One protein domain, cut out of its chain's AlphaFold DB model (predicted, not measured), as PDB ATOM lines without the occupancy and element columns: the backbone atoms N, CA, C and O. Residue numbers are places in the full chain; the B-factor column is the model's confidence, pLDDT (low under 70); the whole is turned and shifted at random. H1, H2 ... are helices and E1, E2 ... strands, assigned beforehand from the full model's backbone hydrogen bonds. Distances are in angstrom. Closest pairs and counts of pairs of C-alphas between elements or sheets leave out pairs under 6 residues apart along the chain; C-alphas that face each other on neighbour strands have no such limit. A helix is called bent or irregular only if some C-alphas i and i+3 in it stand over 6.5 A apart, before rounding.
ATOM      1  N   HIS A   7     -16.076  41.394  88.677       86.38
ATOM      2  CA  HIS A   7     -15.541  40.357  89.564       86.38
ATOM      3  C   HIS A   7     -14.173  39.802  89.126       86.38
ATOM      4  O   HIS A   7     -13.452  39.270  89.964       86.38
ATOM      5  N   ARG A   8     -13.806  39.945  87.846       88.00
ATOM      6  CA  ARG A   8     -12.525  39.497  87.274       88.00
ATOM      7  C   ARG A   8     -11.432  40.562  87.337       88.00
ATOM      8  O   ARG A   8     -10.293  40.291  86.986       88.00
ATOM      9  N   LEU A   9     -11.749  41.777  87.790       87.38
ATOM     10  CA  LEU A   9     -10.792  42.883  87.866       87.38
ATOM     11  C   LEU A   9      -9.492  42.556  88.641       87.38
ATOM     12  O   LEU A   9      -8.441  43.046  88.230       87.38
ATOM     13  N   PRO A  10      -9.497  41.720  89.703       88.50
ATOM     14  CA  PRO A  10      -8.257  41.293  90.359       88.50
ATOM     15  C   PRO A  10      -7.286  40.523  89.448       88.50
ATOM     16  O   PRO A  10      -6.091  40.524  89.715       88.50
ATOM     17  N   GLU A  11      -7.779  39.902  88.373       86.56
ATOM     18  CA  GLU A  11      -6.980  39.200  87.354       86.56
ATOM     19  C   GLU A  11      -6.411  40.163  86.294       86.56
ATOM     20  O   GLU A  11      -5.643  39.757  85.423       86.56
ATOM     21  N   GLY A  12      -6.820  41.435  86.338       89.19
ATOM     22  CA  GLY A  12      -6.435  42.460  85.379       89.19
ATOM     23  C   GLY A  12      -4.955  42.824  85.454       89.19
ATOM     24  O   GLY A  12      -4.331  42.783  86.521       89.19
ATOM     25  N   ALA A  13      -4.415  43.221  84.302       92.81
ATOM     26  CA  ALA A  13      -3.076  43.784  84.198       92.81
ATOM     27  C   ALA A  13      -3.007  45.150  84.899       92.81
ATOM     28  O   ALA A  13      -4.028  45.815  85.103       92.81
ATOM     29  N   ILE A  14      -1.799  45.553  85.287       92.50
ATOM     30  CA  ILE A  14      -1.582  46.783  86.049       92.50
ATOM     31  C   ILE A  14      -1.069  47.874  85.117       92.50
ATOM     32  O   ILE A  14      -0.215  47.646  84.259       92.50
ATOM     33  N   TYR A  15      -1.621  49.069  85.267       93.31
ATOM     34  CA  TYR A  15      -1.275  50.212  84.441       93.31
ATOM     35  C   TYR A  15      -1.045  51.447  85.297       93.31
ATOM     36  O   TYR A  15      -1.529  51.547  86.423       93.31
ATOM     37  N   ARG A  16      -0.331  52.416  84.731       86.56
ATOM     38  CA  ARG A  16      -0.371  53.808  85.175       86.56
ATOM     39  C   ARG A  16      -0.977  54.645  84.064       86.56
ATOM     40  O   ARG A  16      -0.627  54.453  82.903       86.56
ATOM     41  N   MET A  17      -1.862  55.562  84.425       86.12
ATOM     42  CA  MET A  17      -2.446  56.507  83.478       86.12
ATOM     43  C   MET A  17      -1.653  57.803  83.519       86.12
ATOM     44  O   MET A  17      -1.285  58.254  84.603       86.12
ATOM     45  N   ILE A  18      -1.421  58.420  82.368       82.75
ATOM     46  CA  ILE A  18      -0.951  59.799  82.302       82.75
ATOM     47  C   ILE A  18      -2.055  60.683  82.888       82.75
ATOM     48  O   ILE A  18      -3.179  60.695  82.391       82.75
ATOM     49  N   THR A  19      -1.740  61.406  83.958       83.38
ATOM     50  CA  THR A  19      -2.662  62.357  84.597       83.38
ATOM     51  C   THR A  19      -2.404  63.787  84.154       83.38
ATOM     52  O   THR A  19      -3.338  64.584  84.131       83.38
ATOM     53  N   ASP A  20      -1.158  64.106  83.796       77.25
ATOM     54  CA  ASP A  20      -0.782  65.412  83.263       77.25
ATOM     55  C   ASP A  20       0.419  65.307  82.305       77.25
ATOM     56  O   ASP A  20       1.257  64.401  82.406       77.25
ATOM     57  N   ARG A  21       0.500  66.249  81.362       79.25
ATOM     58  CA  ARG A  21       1.603  66.408  80.408       79.25
ATOM     59  C   ARG A  21       2.175  67.810  80.568       79.25
ATOM     60  O   ARG A  21       1.636  68.775  80.026       79.25
ATOM     61  N   VAL A  22       3.293  67.923  81.276       73.75
ATOM     62  CA  VAL A  22       3.925  69.215  81.547       73.75
ATOM     63  C   VAL A  22       5.033  69.471  80.528       73.75
ATOM     64  O   VAL A  22       6.057  68.788  80.505       73.75
ATOM     65  N   GLN A  23       4.826  70.461  79.659       65.12
ATOM     66  CA  GLN A  23       5.844  70.919  78.714       65.12
ATOM     67  C   GLN A  23       6.845  71.833  79.433       65.12
ATOM     68  O   GLN A  23       6.476  72.897  79.930       65.12
ATOM     69  N   PHE A  24       8.121  71.455  79.420       61.41
ATOM     70  CA  PHE A  24       9.237  72.264  79.905       61.41
ATOM     71  C   PHE A  24      10.242  72.484  78.784       61.41
ATOM     72  O   PHE A  24      10.967  71.555  78.438       61.41
ATOM     73  N   GLU A  25      10.307  73.709  78.254       76.00
ATOM     74  CA  GLU A  25      11.235  74.091  77.177       76.00
ATOM     75  C   GLU A  25      11.219  73.037  76.047       76.00
ATOM     76  O   GLU A  25      10.215  72.908  75.339       76.00
ATOM     77  N   ASP A  26      12.267  72.214  75.962       68.19
ATOM     78  CA  ASP A  26      12.493  71.210  74.918       68.19
ATOM     79  C   ASP A  26      12.051  69.783  75.313       68.19
ATOM     80  O   ASP A  26      12.373  68.813  74.623       68.19
ATOM     81  N   ARG A  27      11.373  69.606  76.456       51.25
ATOM     82  CA  ARG A  27      11.020  68.293  77.021       51.25
ATOM     83  C   ARG A  27       9.567  68.226  77.478       51.25
ATOM     84  O   ARG A  27       9.028  69.170  78.046       51.25
ATOM     85  N   VAL A  28       8.956  67.059  77.287       68.56
ATOM     86  CA  VAL A  28       7.661  66.710  77.883       68.56
ATOM     87  C   VAL A  28       7.931  65.860  79.118       68.56
ATOM     88  O   VAL A  28       8.548  64.800  79.011       68.56
ATOM     89  N   GLN A  29       7.476  66.315  80.282       73.19
ATOM     90  CA  GLN A  29       7.428  65.508  81.495       73.19
ATOM     91  C   GLN A  29       6.016  64.942  81.662       73.19
ATOM     92  O   GLN A  29       5.031  65.676  81.592       73.19
ATOM     93  N   LEU A  30       5.923  63.630  81.865       76.88
ATOM     94  CA  LEU A  30       4.658  62.936  82.090       76.88
ATOM     95  C   LEU A  30       4.457  62.718  83.589       76.88
ATOM     96  O   LEU A  30       5.346  62.187  84.260       76.88
ATOM     97  N   GLU A  31       3.292  63.107  84.095       78.38
ATOM     98  CA  GLU A  31       2.838  62.718  85.427       78.38
ATOM     99  C   GLU A  31       1.922  61.503  85.325       78.38
ATOM    100  O   GLU A  31       1.085  61.411  84.427       78.38
ATOM    101  N   PHE A  32       2.094  60.563  86.251       83.75
ATOM    102  CA  PHE A  32       1.415  59.277  86.227       83.75
ATOM    103  C   PHE A  32       0.585  59.067  87.490       83.75
ATOM    104  O   PHE A  32       1.057  59.334  88.598       83.75
ATOM    105  N   SER A  33      -0.593  58.465  87.332       87.56
ATOM    106  CA  SER A  33      -1.424  57.975  88.434       87.56
ATOM    107  C   SER A  33      -0.683  56.954  89.300       87.56
ATOM    108  O   SER A  33       0.346  56.405  88.895       87.56
ATOM    109  N   ASP A  34      -1.243  56.613  90.458       90.56
ATOM    110  CA  ASP A  34      -0.862  55.378  91.149       90.56
ATOM    111  C   ASP A  34      -1.138  54.146  90.257       90.56
ATOM    112  O   ASP A  34      -1.961  54.231  89.332       90.56
ATOM    113  N   PRO A  35      -0.459  53.007  90.490       92.06
ATOM    114  CA  PRO A  35      -0.719  51.766  89.767       92.06
ATOM    115  C   PRO A  35      -2.152  51.285  89.990       92.06
ATOM    116  O   PRO A  35      -2.632  51.204  91.121       92.06
ATOM    117  N   ILE A  36      -2.834  50.947  88.901       93.25
ATOM    118  CA  ILE A  36      -4.246  50.568  88.895       93.25
ATOM    119  C   ILE A  36      -4.452  49.272  88.117       93.25
ATOM    120  O   ILE A  36      -3.844  49.061  87.068       93.25
ATOM    121  N   ARG A  37      -5.342  48.401  88.604       93.56
ATOM    122  CA  ARG A  37      -5.751  47.210  87.848       93.56
ATOM    123  C   ARG A  37      -6.789  47.570  86.797       93.56
ATOM    124  O   ARG A  37      -7.806  48.200  87.110       93.56
ATOM    125  N   CYS A  38      -6.552  47.102  85.578       92.94
ATOM    126  CA  CYS A  38      -7.461  47.269  84.459       92.94
ATOM    127  C   CYS A  38      -7.746  45.920  83.793       92.94
ATOM    128  O   CYS A  38      -6.860  45.080  83.631       92.94
ATOM    129  N   LEU A  39      -8.997  45.724  83.389       91.00
ATOM    130  CA  LEU A  39      -9.455  44.523  82.703       91.00
ATOM    131  C   LEU A  39     -10.071  44.907  81.363       91.00
ATOM    132  O   LEU A  39     -11.045  45.660  81.304       91.00
ATOM    133  N   ARG A  40      -9.522  44.351  80.284       87.75
ATOM    134  CA  ARG A  40     -10.084  44.494  78.944       87.75
ATOM    135  C   ARG A  40     -11.364  43.665  78.822       87.75
ATOM    136  O   ARG A  40     -11.349  42.464  79.073       87.75
ATOM    137  N   VAL A  41     -12.445  44.315  78.402       86.50
ATOM    138  CA  VAL A  41     -13.754  43.716  78.101       86.50
ATOM    139  C   VAL A  41     -14.141  44.036  76.657       86.50
ATOM    140  O   VAL A  41     -13.418  44.751  75.965       86.50
ATOM    141  N   GLU A  42     -15.251  43.483  76.170       80.69
ATOM    142  CA  GLU A  42     -15.717  43.685  74.792       80.69
ATOM    143  C   GLU A  42     -15.936  45.174  74.465       80.69
ATOM    144  O   GLU A  42     -15.375  45.683  73.498       80.69
ATOM    145  N   ASP A  43     -16.634  45.909  75.329       80.94
ATOM    146  CA  ASP A  43     -16.997  47.308  75.066       80.94
ATOM    147  C   ASP A  43     -15.903  48.332  75.429       80.94
ATOM    148  O   ASP A  43     -16.088  49.534  75.236       80.94
ATOM    149  N   GLY A  44     -14.766  47.894  75.981       86.75
ATOM    150  CA  GLY A  44     -13.734  48.808  76.469       86.75
ATOM    151  C   GLY A  44     -12.858  48.237  77.580       86.75
ATOM    152  O   GLY A  44     -12.494  47.061  77.590       86.75
ATOM    153  N   VAL A  45     -12.475  49.081  78.529       90.06
ATOM    154  CA  VAL A  45     -11.613  48.718  79.654       90.06
ATOM    155  C   VAL A  45     -12.299  49.082  80.964       90.06
ATOM    156  O   VAL A  45     -12.733  50.215  81.169       90.06
ATOM    157  N   LEU A  46     -12.400  48.105  81.863       92.12
ATOM    158  CA  LEU A  46     -12.783  48.329  83.251       92.12
ATOM    159  C   LEU A  46     -11.553  48.730  84.052       92.12
ATOM    160  O   LEU A  46     -10.519  48.073  83.961       92.12
ATOM    161  N   GLN A  47     -11.691  49.761  84.878       91.69
ATOM    162  CA  GLN A  47     -10.615  50.291  85.705       91.69
ATOM    163  C   GLN A  47     -10.993  50.248  87.189       91.69
ATOM    164  O   GLN A  47     -12.110  50.597  87.578       91.69
ATOM    165  N   GLN A  48     -10.042  49.866  88.041       89.69
ATOM    166  CA  GLN A  48     -10.207  49.914  89.490       89.69
ATOM    167  C   GLN A  48     -10.552  51.320  89.990       89.69
ATOM    168  O   GLN A  48      -9.906  52.302  89.642       89.69
ATOM    169  N   GLY A  49     -11.582  51.404  90.837       84.00
ATOM    170  CA  GLY A  49     -12.065  52.673  91.389       84.00
ATOM    171  C   GLY A  49     -12.974  53.466  90.446       84.00
ATOM    172  O   GLY A  49     -13.523  54.483  90.869       84.00
ATOM    173  N   ARG A  50     -13.194  52.989  89.214       82.88
ATOM    174  CA  ARG A  50     -14.098  53.594  88.231       82.88
ATOM    175  C   ARG A  50     -15.336  52.710  88.014       82.88
ATOM    176  O   ARG A  50     -15.260  51.487  88.096       82.88
ATOM    177  N   GLY A  51     -16.502  53.337  87.834       71.00
ATOM    178  CA  GLY A  51     -17.802  52.645  87.752       71.00
ATOM    179  C   GLY A  51     -18.315  52.405  86.328       71.00
ATOM    180  O   GLY A  51     -19.250  51.628  86.138       71.00
ATOM    181  N   ASP A  52     -17.717  53.080  85.352       83.88
ATOM    182  CA  ASP A  52     -18.010  53.052  83.921       83.88
ATOM    183  C   ASP A  52     -16.889  52.362  83.122       83.88
ATOM    184  O   ASP A  52     -15.757  52.226  83.590       83.88
ATOM    185  N   VAL A  53     -17.229  51.896  81.916       88.31
ATOM    186  CA  VAL A  53     -16.279  51.311  80.958       88.31
ATOM    187  C   VAL A  53     -15.609  52.444  80.185       88.31
ATOM    188  O   VAL A  53     -16.296  53.281  79.603       88.31
ATOM    189  N   ILE A  54     -14.280  52.450  80.158       88.81
ATOM    190  CA  ILE A  54     -13.479  53.389  79.367       88.81
ATOM    191  C   ILE A  54     -13.376  52.855  77.943       88.81
ATOM    192  O   ILE A  54     -13.142  51.661  77.752       88.81
ATOM    193  N   SER A  55     -13.515  53.715  76.935       85.31
ATOM    194  CA  SER A  55     -13.296  53.283  75.551       85.31
ATOM    195  C   SER A  55     -11.851  52.804  75.343       85.31
ATOM    196  O   SER A  55     -10.920  53.265  76.003       85.31
ATOM    197  N   HIS A  56     -11.633  51.869  74.414       80.44
ATOM    198  CA  HIS A  56     -10.274  51.394  74.126       80.44
ATOM    199  C   HIS A  56      -9.349  52.497  73.607       80.44
ATOM    200  O   HIS A  56      -8.163  52.477  73.918       80.44
ATOM    201  N   GLU A  57      -9.884  53.435  72.826       76.56
ATOM    202  CA  GLU A  57      -9.126  54.555  72.270       76.56
ATOM    203  C   GLU A  57      -8.646  55.495  73.380       76.56
ATOM    204  O   GLU A  57      -7.447  55.734  73.494       76.56
ATOM    205  N   GLU A  58      -9.557  55.928  74.258       79.81
ATOM    206  CA  GLU A  58      -9.227  56.753  75.429       79.81
ATOM    207  C   GLU A  58      -8.213  56.051  76.339       79.81
ATOM    208  O   GLU A  58      -7.244  56.662  76.781       79.81
ATOM    209  N   PHE A  59      -8.384  54.747  76.578       85.38
ATOM    210  CA  PHE A  59      -7.457  53.996  77.418       85.38
ATOM    211  C   PHE A  59      -6.051  53.909  76.810       85.38
ATOM    212  O   PHE A  59      -5.067  54.127  77.511       85.38
ATOM    213  N   ASN A  60      -5.936  53.589  75.519       78.81
ATOM    214  CA  ASN A  60      -4.640  53.337  74.887       78.81
ATOM    215  C   ASN A  60      -3.751  54.592  74.816       78.81
ATOM    216  O   ASN A  60      -2.536  54.455  74.912       78.81
ATOM    217  N   VAL A  61      -4.339  55.785  74.661       72.75
ATOM    218  CA  VAL A  61      -3.595  57.054  74.513       72.75
ATOM    219  C   VAL A  61      -2.866  57.458  75.798       72.75
ATOM    220  O   VAL A  61      -1.789  58.054  75.742       72.75
ATOM    221  N   ASP A  62      -3.437  57.129  76.957       78.44
ATOM    222  CA  ASP A  62      -2.933  57.601  78.247       78.44
ATOM    223  C   ASP A  62      -2.393  56.474  79.142       78.44
ATOM    224  O   ASP A  62      -1.829  56.758  80.197       78.44
ATOM    225  N   ALA A  63      -2.514  55.201  78.753       86.38
ATOM    226  CA  ALA A  63      -2.090  54.072  79.583       86.38
ATOM    227  C   ALA A  63      -0.647  53.614  79.322       86.38
ATOM    228  O   ALA A  63      -0.205  53.421  78.188       86.38
ATOM    229  N   PHE A  64       0.056  53.312  80.413       87.38
ATOM    230  CA  PHE A  64       1.353  52.644  80.432       87.38
ATOM    231  C   PHE A  64       1.244  51.329  81.188       87.38
ATOM    232  O   PHE A  64       0.705  51.291  82.293       87.38
ATOM    233  N   ARG A  65       1.802  50.251  80.633       88.12
ATOM    234  CA  ARG A  65       2.014  49.007  81.382       88.12
ATOM    235  C   ARG A  65       3.065  49.250  82.454       88.12
ATOM    236  O   ARG A  65       4.093  49.866  82.176       88.12
ATOM    237  N   CYS A  66       2.840  48.725  83.649       85.69
ATOM    238  CA  CYS A  66       3.802  48.800  84.740       85.69
ATOM    239  C   CYS A  66       3.849  47.499  85.550       85.69
ATOM    240  O   CYS A  66       2.986  46.638  85.403       85.69
ATOM    241  N   THR A  67       4.870  47.357  86.396       85.81
ATOM    242  CA  THR A  67       4.934  46.289  87.408       85.81
ATOM    243  C   THR A  67       3.931  46.533  88.544       85.81
ATOM    244  O   THR A  67       3.350  47.618  88.639       85.81
ATOM    245  N   GLU A  68       3.756  45.558  89.449       83.44
ATOM    246  CA  GLU A  68       2.899  45.732  90.637       83.44
ATOM    247  C   GLU A  68       3.322  46.925  91.509       83.44
ATOM    248  O   GLU A  68       2.467  47.657  92.004       83.44
ATOM    249  N   ASP A  69       4.627  47.182  91.610       83.44
ATOM    250  CA  ASP A  69       5.184  48.319  92.353       83.44
ATOM    251  C   ASP A  69       5.091  49.654  91.590       83.44
ATOM    252  O   ASP A  69       5.532  50.696  92.075       83.44
ATOM    253  N   GLY A  70       4.535  49.648  90.375       80.31
ATOM    254  CA  GLY A  70       4.335  50.853  89.576       80.31
ATOM    255  C   GLY A  70       5.526  51.286  88.735       80.31
ATOM    256  O   GLY A  70       5.527  52.413  88.227       80.31
ATOM    257  N   PHE A  71       6.525  50.420  88.552       81.88
ATOM    258  CA  PHE A  71       7.627  50.708  87.641       81.88
ATOM    259  C   PHE A  71       7.109  50.698  86.193       81.88
ATOM    260  O   PHE A  71       6.588  49.668  85.756       81.88
ATOM    261  N   PRO A  72       7.192  51.818  85.448       80.00
ATOM    262  CA  PRO A  72       6.675  51.892  84.089       80.00
ATOM    263  C   PRO A  72       7.531  51.042  83.149       80.00
ATOM    264  O   PRO A  72       8.755  51.118  83.167       80.00
ATOM    265  N   LEU A  73       6.870  50.244  82.314       77.69
ATOM    266  CA  LEU A  73       7.515  49.353  81.355       77.69
ATOM    267  C   LEU A  73       7.437  49.942  79.949       77.69
ATOM    268  O   LEU A  73       8.465  50.162  79.317       77.69
ATOM    269  N   LEU A  74       6.222  50.218  79.467       80.94
ATOM    270  CA  LEU A  74       6.008  50.776  78.133       80.94
ATOM    271  C   LEU A  74       4.593  51.357  77.945       80.94
ATOM    272  O   LEU A  74       3.676  50.959  78.673       80.94
ATOM    273  N   PRO A  75       4.391  52.241  76.953       76.62
ATOM    274  CA  PRO A  75       3.064  52.672  76.512       76.62
ATOM    275  C   PRO A  75       2.202  51.514  75.972       76.62
ATOM    276  O   PRO A  75       2.720  50.555  75.396       76.62
ATOM    277  N   VAL A  76       0.875  51.597  76.119       76.12
ATOM    278  CA  VAL A  76      -0.065  50.564  75.628       76.12
ATOM    279  C   VAL A  76      -0.332  50.658  74.123       76.12
ATOM    280  O   VAL A  76      -0.683  49.650  73.507       76.12
ATOM    281  N   ASP A  77      -0.143  51.830  73.523       69.38
ATOM    282  CA  ASP A  77      -0.264  52.085  72.081       69.38
ATOM    283  C   ASP A  77       0.953  51.607  71.263       69.38
ATOM    284  O   ASP A  77       0.915  51.596  70.032       69.38
ATOM    285  N   THR A  78       2.021  51.165  71.934       67.12
ATOM    286  CA  THR A  78       3.190  50.543  71.295       67.12
ATOM    287  C   THR A  78       2.761  49.293  70.510       67.12
ATOM    288  O   THR A  78       1.859  48.586  70.958       67.12
ATOM    289  N   PRO A  79       3.385  48.939  69.371       68.50
ATOM    290  CA  PRO A  79       3.010  47.721  68.651       68.50
ATOM    291  C   PRO A  79       3.150  46.469  69.534       68.50
ATOM    292  O   PRO A  79       4.129  46.322  70.268       68.50
ATOM    293  N   ILE A  80       2.162  45.574  69.485       68.56
ATOM    294  CA  ILE A  80       2.002  44.374  70.317       68.56
ATOM    295  C   ILE A  80       3.286  43.534  70.390       68.56
ATOM    296  O   ILE A  80       3.655  43.049  71.460       68.56
ATOM    297  N   SER A  81       3.964  43.357  69.261       63.22
ATOM    298  CA  SER A  81       5.232  42.628  69.153       63.22
ATOM    299  C   SER A  81       6.330  43.220  70.039       63.22
ATOM    300  O   SER A  81       6.924  42.504  70.849       63.22
ATOM    301  N   PHE A  82       6.516  44.538  69.973       63.25
ATOM    302  CA  PHE A  82       7.421  45.272  70.858       63.25
ATOM    303  C   PHE A  82       6.975  45.193  72.317       63.25
ATOM    304  O   PHE A  82       7.820  45.084  73.210       63.25
ATOM    305  N   GLN A  83       5.659  45.193  72.574       77.12
ATOM    306  CA  GLN A  83       5.150  45.001  73.932       77.12
ATOM    307  C   GLN A  83       5.585  43.652  74.509       77.12
ATOM    308  O   GLN A  83       6.047  43.591  75.646       77.12
ATOM    309  N   VAL A  84       5.490  42.571  73.733       69.19
ATOM    310  CA  VAL A  84       5.906  41.233  74.178       69.19
ATOM    311  C   VAL A  84       7.400  41.166  74.459       69.19
ATOM    312  O   VAL A  84       7.792  40.617  75.489       69.19
ATOM    313  N   GLU A  85       8.229  41.710  73.572       69.50
ATOM    314  CA  GLU A  85       9.682  41.707  73.754       69.50
ATOM    315  C   GLU A  85      10.083  42.490  75.006       69.50
ATOM    316  O   GLU A  85      10.806  41.969  75.853       69.50
ATOM    317  N   SER A  86       9.522  43.687  75.186       71.31
ATOM    318  CA  SER A  86       9.799  44.534  76.349       71.31
ATOM    319  C   SER A  86       9.367  43.872  77.658       71.31
ATOM    320  O   SER A  86      10.096  43.927  78.647       71.31
ATOM    321  N   LEU A  87       8.218  43.188  77.677       77.56
ATOM    322  CA  LEU A  87       7.777  42.433  78.854       77.56
ATOM    323  C   LEU A  87       8.695  41.237  79.146       77.56
ATOM    324  O   LEU A  87       9.013  40.973  80.303       77.56
ATOM    325  N   ARG A  88       9.157  40.514  78.118       75.94
ATOM    326  CA  ARG A  88      10.110  39.403  78.293       75.94
ATOM    327  C   ARG A  88      11.454  39.883  78.811       75.94
ATOM    328  O   ARG A  88      12.045  39.211  79.651       75.94
ATOM    329  N   GLU A  89      11.927  41.014  78.314       77.06
ATOM    330  CA  GLU A  89      13.186  41.590  78.763       77.06
ATOM    331  C   GLU A  89      13.073  42.109  80.196       77.06
ATOM    332  O   GLU A  89      13.929  41.808  81.027       77.06
ATOM    333  N   ALA A  90      11.970  42.779  80.540       71.69
ATOM    334  CA  ALA A  90      11.688  43.203  81.909       71.69
ATOM    335  C   ALA A  90      11.656  42.018  82.891       71.69
ATOM    336  O   ALA A  90      12.251  42.095  83.961       71.69
ATOM    337  N   ALA A  91      11.037  40.894  82.509       78.12
ATOM    338  CA  ALA A  91      11.005  39.680  83.332       78.12
ATOM    339  C   ALA A  91      12.396  39.059  83.579       78.12
ATOM    340  O   ALA A  91      12.569  38.326  84.549       78.12
ATOM    341  N   LYS A  92      13.377  39.321  82.705       80.12
ATOM    342  CA  LYS A  92      14.757  38.825  82.843       80.12
ATOM    343  C   LYS A  92      15.668  39.787  83.598       80.12
ATOM    344  O   LYS A  92      16.611  39.341  84.245       80.12
ATOM    345  N   THR A  93      15.441  41.086  83.435       73.81
ATOM    346  CA  THR A  93      16.389  42.134  83.843       73.81
ATOM    347  C   THR A  93      16.032  42.804  85.161       73.81
ATOM    348  O   THR A  93      16.922  43.338  85.821       73.81
ATOM    349  N   LEU A  94      14.760  42.778  85.564       75.50
ATOM    350  CA  LEU A  94      14.314  43.332  86.840       75.50
ATOM    351  C   LEU A  94      14.459  42.290  87.956       75.50
ATOM    352  O   LEU A  94      14.109  41.126  87.774       75.50
ATOM    353  N   ASP A  95      14.969  42.725  89.111       79.81
ATOM    354  CA  ASP A  95      15.142  41.901  90.311       79.81
ATOM    355  C   ASP A  95      14.399  42.543  91.503       79.81
ATOM    356  O   ASP A  95      14.700  43.690  91.851       79.81
ATOM    357  N   PRO A  96      13.432  41.845  92.133       83.06
ATOM    358  CA  PRO A  96      12.940  40.513  91.770       83.06
ATOM    359  C   PRO A  96      12.222  40.500  90.417       83.06
ATOM    360  O   PRO A  96      11.594  41.485  90.026       83.06
ATOM    361  N   ALA A  97      12.289  39.360  89.725       81.12
ATOM    362  CA  ALA A  97      11.589  39.163  88.459       81.12
ATOM    363  C   ALA A  97      10.071  39.352  88.660       81.12
ATOM    364  O   ALA A  97       9.468  38.597  89.433       81.12
ATOM    365  N   PRO A  98       9.438  40.343  88.003       81.56
ATOM    366  CA  PRO A  98       8.018  40.618  88.191       81.56
ATOM    367  C   PRO A  98       7.142  39.554  87.516       81.56
ATOM    368  O   PRO A  98       7.478  39.044  86.444       81.56
ATOM    369  N   ASP A  99       5.970  39.266  88.094       86.56
ATOM    370  CA  ASP A  99       4.941  38.472  87.416       86.56
ATOM    371  C   ASP A  99       4.188  39.342  86.400       86.56
ATOM    372  O   ASP A  99       3.431  40.244  86.753       86.56
ATOM    373  N   LEU A 100       4.401  39.058  85.114       86.75
ATOM    374  CA  LEU A 100       3.795  39.785  83.997       86.75
ATOM    375  C   LEU A 100       2.692  38.979  83.290       86.75
ATOM    376  O   LEU A 100       2.239  39.360  82.207       86.75
ATOM    377  N   SER A 101       2.225  37.876  83.886       86.00
ATOM    378  CA  SER A 101       1.271  36.941  83.265       86.00
ATOM    379  C   SER A 101      -0.031  37.616  82.821       86.00
ATOM    380  O   SER A 101      -0.529  37.350  81.724       86.00
ATOM    381  N   ALA A 102      -0.555  38.547  83.624       84.44
ATOM    382  CA  ALA A 102      -1.761  39.305  83.288       84.44
ATOM    383  C   ALA A 102      -1.564  40.221  82.065       84.44
ATOM    384  O   ALA A 102      -2.480  40.381  81.258       84.44
ATOM    385  N   HIS A 103      -0.360  40.777  81.869       84.56
ATOM    386  CA  HIS A 103      -0.051  41.607  80.700       84.56
ATOM    387  C   HIS A 103      -0.013  40.766  79.425       84.56
ATOM    388  O   HIS A 103      -0.587  41.165  78.414       84.56
ATOM    389  N   PHE A 104       0.595  39.577  79.476       83.81
ATOM    390  CA  PHE A 104       0.581  38.649  78.343       83.81
ATOM    391  C   PHE A 104      -0.840  38.182  77.998       83.81
ATOM    392  O   PHE A 104      -1.181  38.085  76.818       83.81
ATOM    393  N   ALA A 105      -1.688  37.944  79.005       83.31
ATOM    394  CA  ALA A 105      -3.089  37.584  78.800       83.31
ATOM    395  C   ALA A 105      -3.908  38.721  78.156       83.31
ATOM    396  O   ALA A 105      -4.685  38.464  77.235       83.31
ATOM    397  N   ASP A 106      -3.705  39.971  78.587       84.88
ATOM    398  CA  ASP A 106      -4.329  41.148  77.967       84.88
ATOM    399  C   ASP A 106      -3.907  41.305  76.500       84.88
ATOM    400  O   ASP A 106      -4.757  41.489  75.627       84.88
ATOM    401  N   ILE A 107      -2.614  41.149  76.198       80.88
ATOM    402  CA  ILE A 107      -2.120  41.208  74.818       80.88
ATOM    403  C   ILE A 107      -2.744  40.096  73.958       80.88
ATOM    404  O   ILE A 107      -3.174  40.352  72.832       80.88
ATOM    405  N   ALA A 108      -2.855  38.872  74.481       77.75
ATOM    406  CA  ALA A 108      -3.508  37.770  73.773       77.75
ATOM    407  C   ALA A 108      -4.995  38.064  73.491       77.75
ATOM    408  O   ALA A 108      -5.512  37.725  72.423       77.75
ATOM    409  N   ALA A 109      -5.691  38.708  74.432       78.69
ATOM    410  CA  ALA A 109      -7.074  39.136  74.248       78.69
ATOM    411  C   ALA A 109      -7.193  40.232  73.175       78.69
ATOM    412  O   ALA A 109      -8.073  40.150  72.320       78.69
ATOM    413  N   LEU A 110      -6.278  41.207  73.169       75.31
ATOM    414  CA  LEU A 110      -6.199  42.235  72.129       75.31
ATOM    415  C   LEU A 110      -5.976  41.604  70.746       75.31
ATOM    416  O   LEU A 110      -6.726  41.893  69.814       75.31
ATOM    417  N   ARG A 111      -5.023  40.671  70.632       72.62
ATOM    418  CA  ARG A 111      -4.713  39.944  69.391       72.62
ATOM    419  C   ARG A 111      -5.931  39.242  68.794       72.62
ATOM    420  O   ARG A 111      -6.137  39.319  67.583       72.62
ATOM    421  N   ARG A 112      -6.747  38.579  69.625       71.00
ATOM    422  CA  ARG A 112      -7.975  37.880  69.189       71.00
ATOM    423  C   ARG A 112      -9.026  38.816  68.605       71.00
ATOM    424  O   ARG A 112      -9.812  38.373  67.780       71.00
ATOM    425  N   ARG A 113      -9.016  40.086  69.009       64.56
ATOM    426  CA  ARG A 113      -9.958  41.113  68.548       64.56
ATOM    427  C   ARG A 113      -9.454  41.901  67.341       64.56
ATOM    428  O   ARG A 113     -10.240  42.571  66.683       64.56
ATOM    429  N   MET A 114      -8.168  41.790  66.998       63.62
ATOM    430  CA  MET A 114      -7.607  42.442  65.808       63.62
ATOM    431  C   MET A 114      -8.324  42.085  64.494       63.62
ATOM    432  O   MET A 114      -8.550  42.997  63.708       63.62
ATOM    433  N   PRO A 115      -8.735  40.828  64.226       53.81
ATOM    434  CA  PRO A 115      -9.489  40.491  63.013       53.81
ATOM    435  C   PRO A 115     -10.845  41.205  62.884       53.81
ATOM    436  O   PRO A 115     -11.361  41.332  61.777       53.81
ATOM    437  N   GLU A 116     -11.421  41.661  63.999       55.38
ATOM    438  CA  GLU A 116     -12.725  42.336  64.065       55.38
ATOM    439  C   GLU A 116     -12.596  43.868  63.979       55.38
ATOM    440  O   GLU A 116     -13.583  44.563  63.733       55.38
ATOM    441  N   LEU A 117     -11.376  44.409  64.108       52.41
ATOM    442  CA  LEU A 117     -11.054  45.799  63.772       52.41
ATOM    443  C   LEU A 117     -11.073  45.927  62.236       52.41
ATOM    444  O   LEU A 117     -10.067  45.732  61.561       52.41
ATOM    445  N   ALA A 118     -12.263  46.178  61.687       36.31
ATOM    446  CA  ALA A 118     -12.737  45.869  60.328       36.31
ATOM    447  C   ALA A 118     -11.959  46.372  59.076       36.31
ATOM    448  O   ALA A 118     -12.487  46.273  57.971       36.31
ATOM    449  N   ALA A 119     -10.728  46.876  59.168       47.69
ATOM    450  CA  ALA A 119      -9.914  47.269  58.011       47.69
ATOM    451  C   ALA A 119      -8.420  47.315  58.371       47.69
ATOM    452  O   ALA A 119      -7.787  48.355  58.212       47.69
ATOM    453  N   LEU A 120      -7.872  46.216  58.909       46.62
ATOM    454  CA  LEU A 120      -6.474  46.156  59.359       46.62
ATOM    455  C   LEU A 120      -5.519  46.715  58.297       46.62
ATOM    456  O   LEU A 120      -5.343  46.119  57.225       46.62
ATOM    457  N   ASP A 121      -4.886  47.839  58.626       48.91
ATOM    458  CA  ASP A 121      -3.756  48.362  57.878       48.91
ATOM    459  C   ASP A 121      -2.583  47.360  57.909       48.91
ATOM    460  O   ASP A 121      -2.554  46.382  58.672       48.91
ATOM    461  N   ALA A 122      -1.612  47.561  57.020       48.50
ATOM    462  CA  ALA A 122      -0.472  46.656  56.900       48.50
ATOM    463  C   ALA A 122       0.351  46.567  58.200       48.50
ATOM    464  O   ALA A 122       0.939  45.521  58.480       48.50
ATOM    465  N   GLN A 123       0.355  47.626  59.013       50.56
ATOM    466  CA  GLN A 123       1.115  47.692  60.255       50.56
ATOM    467  C   GLN A 123       0.499  46.785  61.321       50.56
ATOM    468  O   GLN A 123       1.198  45.949  61.892       50.56
ATOM    469  N   ALA A 124      -0.816  46.865  61.522       52.53
ATOM    470  CA  ALA A 124      -1.540  46.018  62.459       52.53
ATOM    471  C   ALA A 124      -1.475  44.533  62.057       52.53
ATOM    472  O   ALA A 124      -1.393  43.651  62.911       52.53
ATOM    473  N   ARG A 125      -1.444  44.228  60.751       54.72
ATOM    474  CA  ARG A 125      -1.258  42.851  60.263       54.72
ATOM    475  C   ARG A 125       0.139  42.305  60.561       54.72
ATOM    476  O   ARG A 125       0.257  41.177  61.032       54.72
ATOM    477  N   ASN A 126       1.181  43.089  60.297       52.78
ATOM    478  CA  ASN A 126       2.564  42.688  60.571       52.78
ATOM    479  C   ASN A 126       2.820  42.502  62.072       52.78
ATOM    480  O   ASN A 126       3.504  41.564  62.476       52.78
ATOM    481  N   ASP A 127       2.226  43.356  62.899       53.34
ATOM    482  CA  ASP A 127       2.342  43.290  64.351       53.34
ATOM    483  C   ASP A 127       1.678  42.026  64.928       53.34
ATOM    484  O   ASP A 127       2.268  41.309  65.737       53.34
ATOM    485  N   ALA A 128       0.497  41.677  64.410       52.62
ATOM    486  CA  ALA A 128      -0.198  40.423  64.687       52.62
ATOM    487  C   ALA A 128       0.633  39.176  64.327       52.62
ATOM    488  O   ALA A 128       0.716  38.242  65.124       52.62
ATOM    489  N   LEU A 129       1.251  39.162  63.141       54.03
ATOM    490  CA  LEU A 129       2.111  38.060  62.693       54.03
ATOM    491  C   LEU A 129       3.376  37.935  63.550       54.03
ATOM    492  O   LEU A 129       3.797  36.831  63.882       54.03
ATOM    493  N   THR A 130       3.962  39.067  63.943       51.84
ATOM    494  CA  THR A 130       5.167  39.098  64.782       51.84
ATOM    495  C   THR A 130       4.859  38.635  66.208       51.84
ATOM    496  O   THR A 130       5.635  37.881  66.788       51.84
ATOM    497  N   TYR A 131       3.703  39.008  66.768       54.84
ATOM    498  CA  TYR A 131       3.227  38.464  68.042       54.84
ATOM    499  C   TYR A 131       3.109  36.936  68.017       54.84
ATOM    500  O   TYR A 131       3.543  36.276  68.965       54.84
ATOM    501  N   ASP A 132       2.518  36.389  66.950       53.75
ATOM    502  CA  ASP A 132       2.346  34.946  66.790       53.75
ATOM    503  C   ASP A 132       3.723  34.268  66.720       53.75
ATOM    504  O   ASP A 132       3.976  33.341  67.486       53.75
ATOM    505  N   ALA A 133       4.649  34.804  65.913       49.78
ATOM    506  CA  ALA A 133       6.021  34.306  65.806       49.78
ATOM    507  C   ALA A 133       6.758  34.302  67.155       49.78
ATOM    508  O   ALA A 133       7.361  33.304  67.542       49.78
ATOM    509  N   LEU A 134       6.651  35.389  67.924       47.94
ATOM    510  CA  LEU A 134       7.289  35.483  69.233       47.94
ATOM    511  C   LEU A 134       6.710  34.476  70.236       47.94
ATOM    512  O   LEU A 134       7.428  34.073  71.148       47.94
ATOM    513  N   ASN A 135       5.445  34.068  70.113       47.94
ATOM    514  CA  ASN A 135       4.765  33.174  71.060       47.94
ATOM    515  C   ASN A 135       4.629  31.716  70.590       47.94
ATOM    516  O   ASN A 135       4.004  30.932  71.306       47.94
ATOM    517  N   LEU A 136       5.243  31.327  69.466       45.50
ATOM    518  CA  LEU A 136       5.246  29.942  68.965       45.50
ATOM    519  C   LEU A 136       5.788  28.919  69.986       45.50
ATOM    520  O   LEU A 136       5.344  27.773  69.997       45.50
TER     521      LEU A 136
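AT A GLANCE: This is residues 7 to 136 of the 304 residues of an uncharacterized protein of Bosea sp. ANAM02 (UniProt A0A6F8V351). A strongly twisted sheet, built on the long bent strand E1, curls round the short helix H2, and a loose group of three helices packs against it: H4 beside E1 and E3, H3 grazing E6, and H5 touching both helices but off the sheet. The tip of the E1 and E2 hairpin, residues 23 to 28, sticks out. The printed part has 130 residues, with five named helices and six named strands; along the chain H1 comes first, then the strands E1 to E4, then H2, then the strands E5 and E6, and then H3, H4 and H5; the sheet is branched, with the antiparallel neighbour pairs E1 and E2, E1 and E3, E1 and E5, E3 and E4, and E5 and E6. The class is mixed, and the whole is compact, with a radius of gyration of the C-alphas of 15.0 A and spans of 39 by 38 by 36 A.

IN THESE COORDINATES: H1, residues 7 to 11, begins at C-alpha (-15.541, 40.357, 89.564); it is irregular, with C-alphas 7 and 10 at 7.4 A. E1, residues 13 to 24, is 31.3 A long and bends by 51 degrees at residue 20. E2 is residues 27 to 32, E3 36 to 41, E4 44 to 47, H2 56 to 62, E5 63 to 66 and E6 72 to 75. H3, residues 80 to 93, is 19.9 A long. H4, residues 101 to 116, is 24.4 A long and only just irregular, with C-alphas 112 and 115 at 6.9 A. H5, residues 122 to 135, is 20.2 A long and ends at C-alpha (4.765, 33.174, 71.060).

HOW THE PARTS SIT: E2 and E3 lie on one side of E1, E5 on the other side. N 22 and O 29 of the hairpin E1 and E2 are 2.9 A apart, within hydrogen-bond range, as are N 15 and O 36 of E1 and E3 at 2.9 A and N 16 and O 64 of E1 and E5 at 2.9 A. In the hairpins E3 and E4 and E5 and E6, N 39 and O 46 are 2.9 A apart and N 65 and O 74 2.8 A. H1 is on the sheet, with closest C-alphas Leu 9 and Leu 39 of E3, 5.6 A. H2 is on it too, with closest C-alphas to E1 Asp 62 and Ile 18, 5.0 A. H4 is on it; the closest C-alphas to E1 are Ala 102 and Ala 13, 4.8 A. H3, H4 and H5 form an up and down bundle, each running against the one before. H3 touches H5 with residues 80 to 84 alone, closest C-alphas Ser 81 and Tyr 131, 4.8 A. H4 and H5, a helical hairpin, only just touch, with 3 pairs of C-alphas within 8 A, the closest Arg 111 and Ala 128, 6.5 A. In H3 and H5 every O i to N i+4 pair is within hydrogen-bond range; H2 has 2 of 3, H4 10 of 12, and H1 0 of 1, with 1 of 2 O i to N i+3 pairs.

THE WHOLE: The C-alphas farthest apart, Glu 25 and Leu 136, are 45.3 A apart. The printed part has no cut and no long link. Mean pLDDT of the printed part is 75.3; 37 residues are under 70, among them residues 113 to 136.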